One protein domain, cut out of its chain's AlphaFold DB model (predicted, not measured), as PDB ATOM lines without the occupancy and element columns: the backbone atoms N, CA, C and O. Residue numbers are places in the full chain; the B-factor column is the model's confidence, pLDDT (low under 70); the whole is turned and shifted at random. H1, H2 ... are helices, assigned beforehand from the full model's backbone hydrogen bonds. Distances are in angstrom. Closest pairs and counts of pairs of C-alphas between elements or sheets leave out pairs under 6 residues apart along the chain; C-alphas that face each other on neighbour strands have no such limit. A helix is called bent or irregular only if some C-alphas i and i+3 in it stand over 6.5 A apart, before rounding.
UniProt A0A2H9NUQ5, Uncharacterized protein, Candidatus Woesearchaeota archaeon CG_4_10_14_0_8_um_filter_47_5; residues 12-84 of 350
ATOM      1  N   LEU A  12      90.078 104.279 189.489       62.41
ATOM      2  CA  LEU A  12      89.576 105.331 188.600       62.41
ATOM      3  C   LEU A  12      90.416 106.622 188.591       62.41
ATOM      4  O   LEU A  12      90.552 107.240 187.537       62.41
ATOM      5  N   ALA A  13      91.029 107.025 189.707       70.12
ATOM      6  CA  ALA A  13      91.855 108.234 189.747       70.12
ATOM      7  C   ALA A  13      93.134 108.093 188.898       70.12
ATOM      8  O   ALA A  13      93.622 109.071 188.334       70.12
ATOM      9  N   TYR A  14      93.640 106.867 188.729       68.06
ATOM     10  CA  TYR A  14      94.813 106.596 187.893       68.06
ATOM     11  C   TYR A  14      94.518 106.745 186.399       68.06
ATOM     12  O   TYR A  14      95.398 107.160 185.645       68.06
ATOM     13  N   ILE A  15      93.280 106.461 185.979       69.81
ATOM     14  CA  ILE A  15      92.831 106.700 184.601       69.81
ATOM     15  C   ILE A  15      92.839 108.207 184.318       69.81
ATOM     16  O   ILE A  15      93.303 108.632 183.262       69.81
ATOM     17  N   GLY A  16      92.422 109.017 185.298       76.00
ATOM     18  CA  GLY A  16      92.461 110.477 185.209       76.00
ATOM     19  C   GLY A  16      93.874 111.029 185.013       76.00
ATOM     20  O   GLY A  16      94.097 111.824 184.104       76.00
ATOM     21  N   VAL A  17      94.850 110.569 185.805       77.75
ATOM     22  CA  VAL A  17      96.247 111.032 185.694       77.75
ATOM     23  C   VAL A  17      96.879 110.610 184.363       77.75
ATOM     24  O   VAL A  17      97.558 111.415 183.726       77.75
ATOM     25  N   GLY A  18      96.619 109.381 183.899       77.25
ATOM     26  CA  GLY A  18      97.100 108.910 182.597       77.25
ATOM     27  C   GLY A  18      96.538 109.725 181.428       77.25
ATOM     28  O   GLY A  18      97.288 110.120 180.535       77.25
ATOM     29  N   ALA A  19      95.242 110.049 181.469       74.31
ATOM     30  CA  ALA A  19      94.607 110.901 180.466       74.31
ATOM     31  C   ALA A  19      95.196 112.321 180.466       74.31
ATOM     32  O   ALA A  19      95.472 112.871 179.402       74.31
ATOM     33  N   LEU A  20      95.461 112.892 181.645       81.19
ATOM     34  CA  LEU A  20      96.024 114.238 181.784       81.19
ATOM     35  C   LEU A  20      97.445 114.323 181.203       81.19
ATOM     36  O   LEU A  20      97.747 115.248 180.451       81.19
ATOM     37  N   ILE A  21      98.287 113.317 181.460       81.06
ATOM     38  CA  ILE A  21      99.634 113.215 180.870       81.06
ATOM     39  C   ILE A  21      99.558 113.059 179.342       81.06
ATOM     40  O   ILE A  21     100.342 113.680 178.618       81.06
ATOM     41  N   GLY A  22      98.596 112.275 178.844       79.44
ATOM     42  CA  GLY A  22      98.346 112.124 177.408       79.44
ATOM     43  C   GLY A  22      97.951 113.444 176.739       79.44
ATOM     44  O   GLY A  22      98.507 113.796 175.699       79.44
ATOM     45  N   VAL A  23      97.059 114.214 177.367       79.75
ATOM     46  CA  VAL A  23      96.617 115.527 176.865       79.75
ATOM     47  C   VAL A  23      97.758 116.543 176.884       79.75
ATOM     48  O   VAL A  23      97.970 117.229 175.887       79.75
ATOM     49  N   VAL A  24      98.543 116.613 177.963       82.12
ATOM     50  CA  VAL A  24      99.709 117.515 178.038       82.12
ATOM     51  C   VAL A  24     100.740 117.161 176.963       82.12
ATOM     52  O   VAL A  24     101.246 118.052 176.281       82.12
ATOM     53  N   SER A  25     100.991 115.868 176.740       75.56
ATOM     54  CA  SER A  25     101.892 115.407 175.674       75.56
ATOM     55  C   SER A  25     101.376 115.784 174.279       75.56
ATOM     56  O   SER A  25     102.160 116.197 173.423       75.56
ATOM     57  N   LEU A  26     100.060 115.703 174.051       78.31
ATOM     58  CA  LEU A  26      99.431 116.113 172.793       78.31
ATOM     59  C   LEU A  26      99.550 117.627 172.563       78.31
ATOM     60  O   LEU A  26      99.893 118.048 171.461       78.31
ATOM     61  N   ILE A  27      99.322 118.443 173.596       82.00
ATOM     62  CA  ILE A  27      99.437 119.907 173.508       82.00
ATOM     63  C   ILE A  27     100.874 120.308 173.162       82.00
ATOM     64  O   ILE A  27     101.076 121.070 172.219       82.00
ATOM     65  N   ILE A  28     101.872 119.734 173.846       78.62
ATOM     66  CA  ILE A  28     103.294 119.977 173.546       78.62
ATOM     67  C   ILE A  28     103.621 119.556 172.104       78.62
ATOM     68  O   ILE A  28     104.357 120.243 171.393       78.62
ATOM     69  N   THR A  29     103.038 118.453 171.633       72.56
ATOM     70  CA  THR A  29     103.226 117.986 170.252       72.56
ATOM     71  C   THR A  29     102.686 118.990 169.231       72.56
ATOM     72  O   THR A  29     103.353 119.268 168.233       72.56
ATOM     73  N   LEU A  30     101.517 119.578 169.497       81.00
ATOM     74  CA  LEU A  30     100.908 120.585 168.627       81.00
ATOM     75  C   LEU A  30     101.689 121.907 168.623       81.00
ATOM     76  O   LEU A  30     101.767 122.556 167.580       81.00
ATOM     77  N   THR A  31     102.297 122.302 169.745       84.69
ATOM     78  CA  THR A  31     102.996 123.594 169.860       84.69
ATOM     79  C   THR A  31     104.427 123.590 169.324       84.69
ATOM     80  O   THR A  31     104.907 124.633 168.892       84.69
ATOM     81  N   THR A  32     105.128 122.450 169.341       79.25
ATOM     82  CA  THR A  32     106.593 122.423 169.111       79.25
ATOM     83  C   THR A  32     107.004 122.004 167.690       79.25
ATOM     84  O   THR A  32     108.188 121.993 167.353       79.25
ATOM     85  N   GLY A  33     106.038 121.700 166.819       79.12
ATOM     86  CA  GLY A  33     106.284 121.311 165.429       79.12
ATOM     87  C   GLY A  33     106.845 119.887 165.268       79.12
ATOM     88  O   GLY A  33     107.578 119.358 166.104       79.12
ATOM     89  N   ALA A  34     106.517 119.248 164.141       72.81
ATOM     90  CA  ALA A  34     106.719 117.810 163.919       72.81
ATOM     91  C   ALA A  34     108.183 117.318 164.009       72.81
ATOM     92  O   ALA A  34     108.422 116.143 164.268       72.81
ATOM     93  N   LYS A  35     109.186 118.192 163.844       74.69
ATOM     94  CA  LYS A  35     110.607 117.806 163.966       74.69
ATOM     95  C   LYS A  35     111.040 117.563 165.416       74.69
ATOM     96  O   LYS A  35     111.833 116.661 165.660       74.69
ATOM     97  N   SER A  36     110.484 118.307 166.376       74.88
ATOM     98  CA  SER A  36     110.736 118.089 167.809       74.88
ATOM     99  C   SER A  36     109.996 116.860 168.351       74.88
ATOM    100  O   SER A  36     110.348 116.338 169.409       74.88
ATOM    101  N   MET A  37     108.968 116.394 167.639       72.19
ATOM    102  CA  MET A  37     108.079 115.324 168.086       72.19
ATOM    103  C   MET A  37     108.779 113.963 168.146       72.19
ATOM    104  O   MET A  37     108.584 113.225 169.107       72.19
ATOM    105  N   TYR A  38     109.622 113.635 167.162       77.88
ATOM    106  CA  TYR A  38     110.333 112.353 167.150       77.88
ATOM    107  C   TYR A  38     111.331 112.239 168.303       77.88
ATOM    108  O   TYR A  38     111.393 111.196 168.946       77.88
ATOM    109  N   LEU A  39     112.052 113.323 168.615       80.31
ATOM    110  CA  LEU A  39     112.973 113.362 169.753       80.31
ATOM    111  C   LEU A  39     112.215 113.213 171.082       80.31
ATOM    112  O   LEU A  39     112.632 112.455 171.953       80.31
ATOM    113  N   PHE A  40     111.071 113.891 171.214       80.06
ATOM    114  CA  PHE A  40     110.233 113.798 172.407       80.06
ATOM    115  C   PHE A  40     109.645 112.393 172.588       80.06
ATOM    116  O   PHE A  40     109.773 111.817 173.662       80.06
ATOM    117  N   LEU A  41     109.065 111.799 171.541       80.19
ATOM    118  CA  LEU A  41     108.541 110.431 171.594       80.19
ATOM    119  C   LEU A  41     109.632 109.413 171.927       80.19
ATOM    120  O   LEU A  41     109.392 108.507 172.725       80.19
ATOM    121  N   PHE A  42     110.830 109.584 171.367       82.25
ATOM    122  CA  PHE A  42     111.961 108.702 171.634       82.25
ATOM    123  C   PHE A  42     112.445 108.784 173.090       82.25
ATOM    124  O   PHE A  42     112.885 107.778 173.635       82.25
ATOM    125  N   LEU A  43     112.324 109.943 173.744       83.19
ATOM    126  CA  LEU A  43     112.685 110.116 175.158       83.19
ATOM    127  C   LEU A  43     111.557 109.713 176.119       83.19
ATOM    128  O   LEU A  43     111.810 109.123 177.168       83.19
ATOM    129  N   VAL A  44     110.305 110.007 175.768       81.69
ATOM    130  CA  VAL A  44     109.153 109.805 176.657       81.69
ATOM    131  C   VAL A  44     108.644 108.368 176.627       81.69
ATOM    132  O   VAL A  44     108.276 107.843 177.679       81.69
ATOM    133  N   ALA A  45     108.656 107.695 175.472       81.31
ATOM    134  CA  ALA A  45     108.161 106.322 175.379       81.31
ATOM    135  C   ALA A  45     108.942 105.342 176.283       81.31
ATOM    136  O   ALA A  45     108.296 104.615 177.043       81.31
ATOM    137  N   PRO A  46     110.292 105.352 176.324       87.44
ATOM    138  CA  PRO A  46     111.043 104.533 177.275       87.44
ATOM    139  C   PRO A  46     110.739 104.898 178.731       87.44
ATOM    140  O   PRO A  46     110.591 104.008 179.567       87.44
ATOM    141  N   GLY A  47     110.582 106.192 179.033       86.94
ATOM    142  CA  GLY A  47     110.231 106.665 180.374       86.94
ATOM    143  C   GLY A  47     108.889 106.115 180.860       86.94
ATOM    144  O   GLY A  47     108.789 105.638 181.990       86.94
ATOM    145  N   LEU A  48     107.873 106.098 179.993       85.81
ATOM    146  CA  LEU A  48     106.562 105.523 180.308       85.81
ATOM    147  C   LEU A  48     106.616 104.001 180.488       85.81
ATOM    148  O   LEU A  48     105.939 103.475 181.372       85.81
ATOM    149  N   ILE A  49     107.443 103.296 179.708       84.69
ATOM    150  CA  ILE A  49     107.645 101.846 179.864       84.69
ATOM    151  C   ILE A  49     108.306 101.541 181.215       84.69
ATOM    152  O   ILE A  49     107.801 100.708 181.968       84.69
ATOM    153  N   ILE A  50     109.389 102.249 181.561       88.62
ATOM    154  CA  ILE A  50     110.085 102.083 182.847       88.62
ATOM    155  C   ILE A  50     109.141 102.409 184.006       88.62
ATOM    156  O   ILE A  50     109.072 101.650 184.973       88.62
ATOM    157  N   TYR A  51     108.367 103.489 183.894       86.75
ATOM    158  CA  TYR A  51     107.365 103.852 184.893       86.75
ATOM    159  C   TYR A  51     106.291 102.766 185.053       86.75
ATOM    160  O   TYR A  51     105.945 102.408 186.178       86.75
ATOM    161  N   GLY A  52     105.800 102.188 183.954       88.88
ATOM    162  CA  GLY A  52     104.844 101.079 183.981       88.88
ATOM    163  C   GLY A  52     105.392  99.838 184.693       88.88
ATOM    164  O   GLY A  52     104.705  99.260 185.538       88.88
ATOM    165  N   ILE A  53     106.648  99.468 184.415       90.44
ATOM    166  CA  ILE A  53     107.329  98.343 185.076       90.44
ATOM    167  C   ILE A  53     107.537  98.635 186.565       90.44
ATOM    168  O   ILE A  53     107.192  97.802 187.405       90.44
ATOM    169  N   ALA A  54     108.050  99.820 186.908       88.81
ATOM    170  CA  ALA A  54     108.273 100.233 188.291       88.81
ATOM    171  C   ALA A  54     106.963 100.239 189.089       88.81
ATOM    172  O   ALA A  54     106.916  99.735 190.211       88.81
ATOM    173  N   LYS A  55     105.874 100.725 188.484       86.25
ATOM    174  CA  LYS A  55     104.539 100.692 189.079       86.25
ATOM    175  C   LYS A  55     104.061  99.259 189.312       86.25
ATOM    176  O   LYS A  55     103.614  98.949 190.414       86.25
ATOM    177  N   HIS A  56     104.184  98.378 188.315       89.56
ATOM    178  CA  HIS A  56     103.804  96.970 188.461       89.56
ATOM    179  C   HIS A  56     104.597  96.283 189.582       89.56
ATOM    180  O   HIS A  56     104.035  95.533 190.380       89.56
ATOM    181  N   TYR A  57     105.893  96.581 189.680       92.31
ATOM    182  CA  TYR A  57     106.747  96.076 190.748       92.31
ATOM    183  C   TYR A  57     106.300  96.609 192.118       92.31
ATOM    184  O   TYR A  57     106.126  95.843 193.066       92.31
ATOM    185  N   TYR A  58     106.026  97.907 192.225       91.88
ATOM    186  CA  TYR A  58     105.584  98.522 193.474       91.88
ATOM    187  C   TYR A  58     104.245  97.946 193.963       91.88
ATOM    188  O   TYR A  58     104.121  97.548 195.122       91.88
ATOM    189  N   GLU A  59     103.255  97.813 193.078       84.50
ATOM    190  CA  GLU A  59     101.958  97.221 193.431       84.50
ATOM    191  C   GLU A  59     102.093  95.749 193.845       84.50
ATOM    192  O   GLU A  59     101.461  95.309 194.810       84.50
ATOM    193  N   LYS A  60     102.934  94.979 193.150       87.56
ATOM    194  CA  LYS A  60     103.056  93.543 193.409       87.56
ATOM    195  C   LYS A  60     103.847  93.229 194.674       87.56
ATOM    196  O   LYS A  60     103.463  92.301 195.378       87.56
ATOM    197  N   TYR A  61     104.926  93.957 194.950       90.25
ATOM    198  CA  TYR A  61     105.835  93.630 196.050       90.25
ATOM    199  C   TYR A  61     105.582  94.480 197.292       90.25
ATOM    200  O   TYR A  61     105.519  93.941 198.394       90.25
ATOM    201  N   VAL A  62     105.380  95.788 197.130       90.56
ATOM    202  CA  VAL A  62     105.253  96.696 198.277       90.56
ATOM    203  C   VAL A  62     103.846  96.630 198.854       90.56
ATOM    204  O   VAL A  62     103.683  96.416 200.051       90.56
ATOM    205  N   ILE A  63     102.811  96.746 198.017       88.25
ATOM    206  CA  ILE A  63     101.426  96.790 198.517       88.25
ATOM    207  C   ILE A  63     100.976  95.426 199.052       88.25
ATOM    208  O   ILE A  63     100.317  95.374 200.092       88.25
ATOM    209  N   LYS A  64     101.335  94.320 198.384       87.50
ATOM    210  CA  LYS A  64     101.031  92.981 198.916       87.50
ATOM    211  C   LYS A  64     101.792  92.695 200.206       87.50
ATOM    212  O   LYS A  64     101.157  92.265 201.162       87.50
ATOM    213  N   GLY A  65     103.089  93.009 200.255       88.44
ATOM    214  CA  GLY A  65     103.896  92.832 201.464       88.44
ATOM    215  C   GLY A  65     103.332  93.618 202.648       88.44
ATOM    216  O   GLY A  65     103.071  93.040 203.698       88.44
ATOM    217  N   LEU A  66     103.015  94.906 202.454       92.94
ATOM    218  CA  LEU A  66     102.407  95.715 203.515       92.94
ATOM    219  C   LEU A  66     101.048  95.175 203.968       92.94
ATOM    220  O   LEU A  66     100.727  95.268 205.148       92.94
ATOM    221  N   ARG A  67     100.228  94.639 203.057       92.75
ATOM    222  CA  ARG A  67      98.921  94.087 203.432       92.75
ATOM    223  C   ARG A  67      99.079  92.850 204.315       92.75
ATOM    224  O   ARG A  67      98.411  92.762 205.338       92.75
ATOM    225  N   GLU A  68      99.983  91.947 203.950       93.69
ATOM    226  CA  GLU A  68     100.280  90.749 204.742       93.69
ATOM    227  C   GLU A  68     100.859  91.105 206.119       93.69
ATOM    228  O   GLU A  68     100.450  90.522 207.126       93.69
ATOM    229  N   ASP A  69     101.745  92.102 206.187       94.44
ATOM    230  CA  ASP A  69     102.318  92.572 207.451       94.44
ATOM    231  C   ASP A  69     101.267  93.243 208.348       94.44
ATOM    232  O   ASP A  69     101.212  92.975 209.549       94.44
ATOM    233  N   VAL A  70     100.378  94.066 207.780       95.31
ATOM    234  CA  VAL A  70      99.279  94.694 208.532       95.31
ATOM    235  C   VAL A  70      98.296  93.645 209.049       95.31
ATOM    236  O   VAL A  70      97.877  93.723 210.206       95.31
ATOM    237  N   ASP A  71      97.944  92.647 208.236       95.88
ATOM    238  CA  ASP A  71      97.054  91.564 208.660       95.88
ATOM    239  C   ASP A  71      97.701  90.699 209.756       95.88
ATOM    240  O   ASP A  71      97.024  90.310 210.714       95.88
ATOM    241  N   ARG A  72      99.020  90.471 209.683       95.94
ATOM    242  CA  ARG A  72      99.786  89.788 210.736       95.94
ATOM    243  C   ARG A  72      99.772  90.576 212.046       95.94
ATOM    244  O   ARG A  72      99.371  90.022 213.068       95.94
ATOM    245  N   ILE A  73     100.130  91.860 212.015       95.88
ATOM    246  CA  ILE A  73     100.144  92.720 213.212       95.88
ATOM    247  C   ILE A  73      98.743  92.800 213.820       95.88
ATOM    248  O   ILE A  73      98.578  92.709 215.033       95.88
ATOM    249  N   LYS A  74      97.702  92.915 212.991       96.12
ATOM    250  CA  LYS A  74      96.318  92.957 213.472       96.12
ATOM    251  C   LYS A  74      95.917  91.666 214.187       96.12
ATOM    252  O   LYS A  74      95.208  91.735 215.190       96.12
ATOM    253  N   LYS A  75      96.377  90.508 213.702       96.12
ATOM    254  CA  LYS A  75      96.159  89.218 214.365       96.12
ATOM    255  C   LYS A  75      96.884  89.148 215.712       96.12
ATOM    256  O   LYS A  75      96.263  88.765 216.698       96.12
ATOM    257  N   GLU A  76      98.145  89.572 215.766       94.94
ATOM    258  CA  GLU A  76      98.933  89.610 217.008       94.94
ATOM    259  C   GLU A  76      98.322  90.559 218.049       94.94
ATOM    260  O   GLU A  76      98.225  90.220 219.228       94.94
ATOM    261  N   VAL A  77      97.836  91.725 217.614       96.44
ATOM    262  CA  VAL A  77      97.166  92.697 218.488       96.44
ATOM    263  C   VAL A  77      95.842  92.150 219.024       96.44
ATOM    264  O   VAL A  77      95.556  92.331 220.207       96.44
ATOM    265  N   GLU A  78      95.033  91.472 218.204       95.19
ATOM    266  CA  GLU A  78      93.771  90.885 218.677       95.19
ATOM    267  C   GLU A  78      94.018  89.721 219.647       95.19
ATOM    268  O   GLU A  78      93.357  89.632 220.681       95.19
ATOM    269  N   GLU A  79      95.017  88.878 219.378       92.25
ATOM    270  CA  GLU A  79      95.421  87.807 220.292       92.25
ATOM    271  C   GLU A  79      95.908  88.374 221.633       92.25
ATOM    272  O   GLU A  79      95.491  87.922 222.703       92.25
ATOM    273  N   HIS A  80      96.738  89.419 221.602       94.38
ATOM    274  CA  HIS A  80      97.192  90.078 222.822       94.38
ATOM    275  C   HIS A  80      96.028  90.732 223.580       94.38
ATOM    276  O   HIS A  80      95.979  90.674 224.814       94.38
ATOM    277  N   ARG A  81      95.062  91.320 222.866       92.88
ATOM    278  CA  ARG A  81      93.860  91.906 223.466       92.88
ATOM    279  C   ARG A  81      93.009  90.855 224.179       92.88
ATOM    280  O   ARG A  81      92.546  91.128 225.283       92.88
ATOM    281  N   GLN A  82      92.845  89.665 223.603       89.12
ATOM    282  CA  GLN A  82      92.135  88.551 224.249       89.12
ATOM    283  C   GLN A  82      92.856  88.081 225.518       89.12
ATOM    284  O   GLN A  82      92.222  87.947 226.563       89.12
ATOM    285  N   ARG A  83      94.191  87.946 225.468       85.62
ATOM    286  CA  ARG A  83      95.007  87.585 226.643       85.62
ATOM    287  C   ARG A  83      94.887  88.604 227.783       85.62
ATOM    288  O   ARG A  83      94.794  88.212 228.940       85.62
ATOM    289  N   VAL A  84      94.872  89.904 227.471       88.94
ATOM    290  CA  VAL A  84      94.760  90.978 228.483       88.94
ATOM    291  C   VAL A  84      93.338  91.109 229.025       88.94
ATOM    292  O   VAL A  84      93.161  91.443 230.192       88.94
TER     293      VAL A  84
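Overview. This is residues 12 to 84 of the 350 residues of an uncharacterized protein of Candidatus Woesearchaeota archaeon CG_4_10_14_0_8_um_filter_47_5 (UniProt A0A2H9NUQ5). A shorter helix, H1, runs to a tight turn, where the longer H2 folds back beside it and continues far past H1's beginning; the two come close only near the turn. H2 makes the long axis of this rod. The printed part has 73 residues, with two named helices in the order H1, H2 along the chain, which hold 72 of them, and no named strand; the class is all helix. It is extended, with a radius of gyration of the C-alphas of 21.6 A and spans of 71 by 20 by 12 A.

Along the chain. H1, residues 12 to 32, begins at C-alpha 12 (89.576, 105.331, 188.600) and measures 31.0 A from first to last C-alpha. H2, residues 34 to 84, measures 70.9 A and ends at C-alpha 84 (94.760, 90.978, 228.483). H2 has a kink of 31 degrees near residue 41; it is neither bent nor irregular, but only just: C-alphas 35 and 38 are 6.3 A apart.

Arrangement. H1 and H2 are close but not clearly touching; their closest C-alphas, of Thr 29 and Met 37, are 5.9 A apart. They run opposite ways at a shallow tilt of 17 degrees. Every O i to N i+4 pair is within hydrogen-bond range in H1, and 41 of 47 in H2.

Size, cuts and confidence. The C-alphas farthest apart, of Lys 35 and Val 84, are 71.6 A apart. Residues 12 to 24 and 45 to 84 stand free. The printed part has no cut, and the link from H1 to H2 is tight. Residues 12, 14 and 15 have pLDDT under 70.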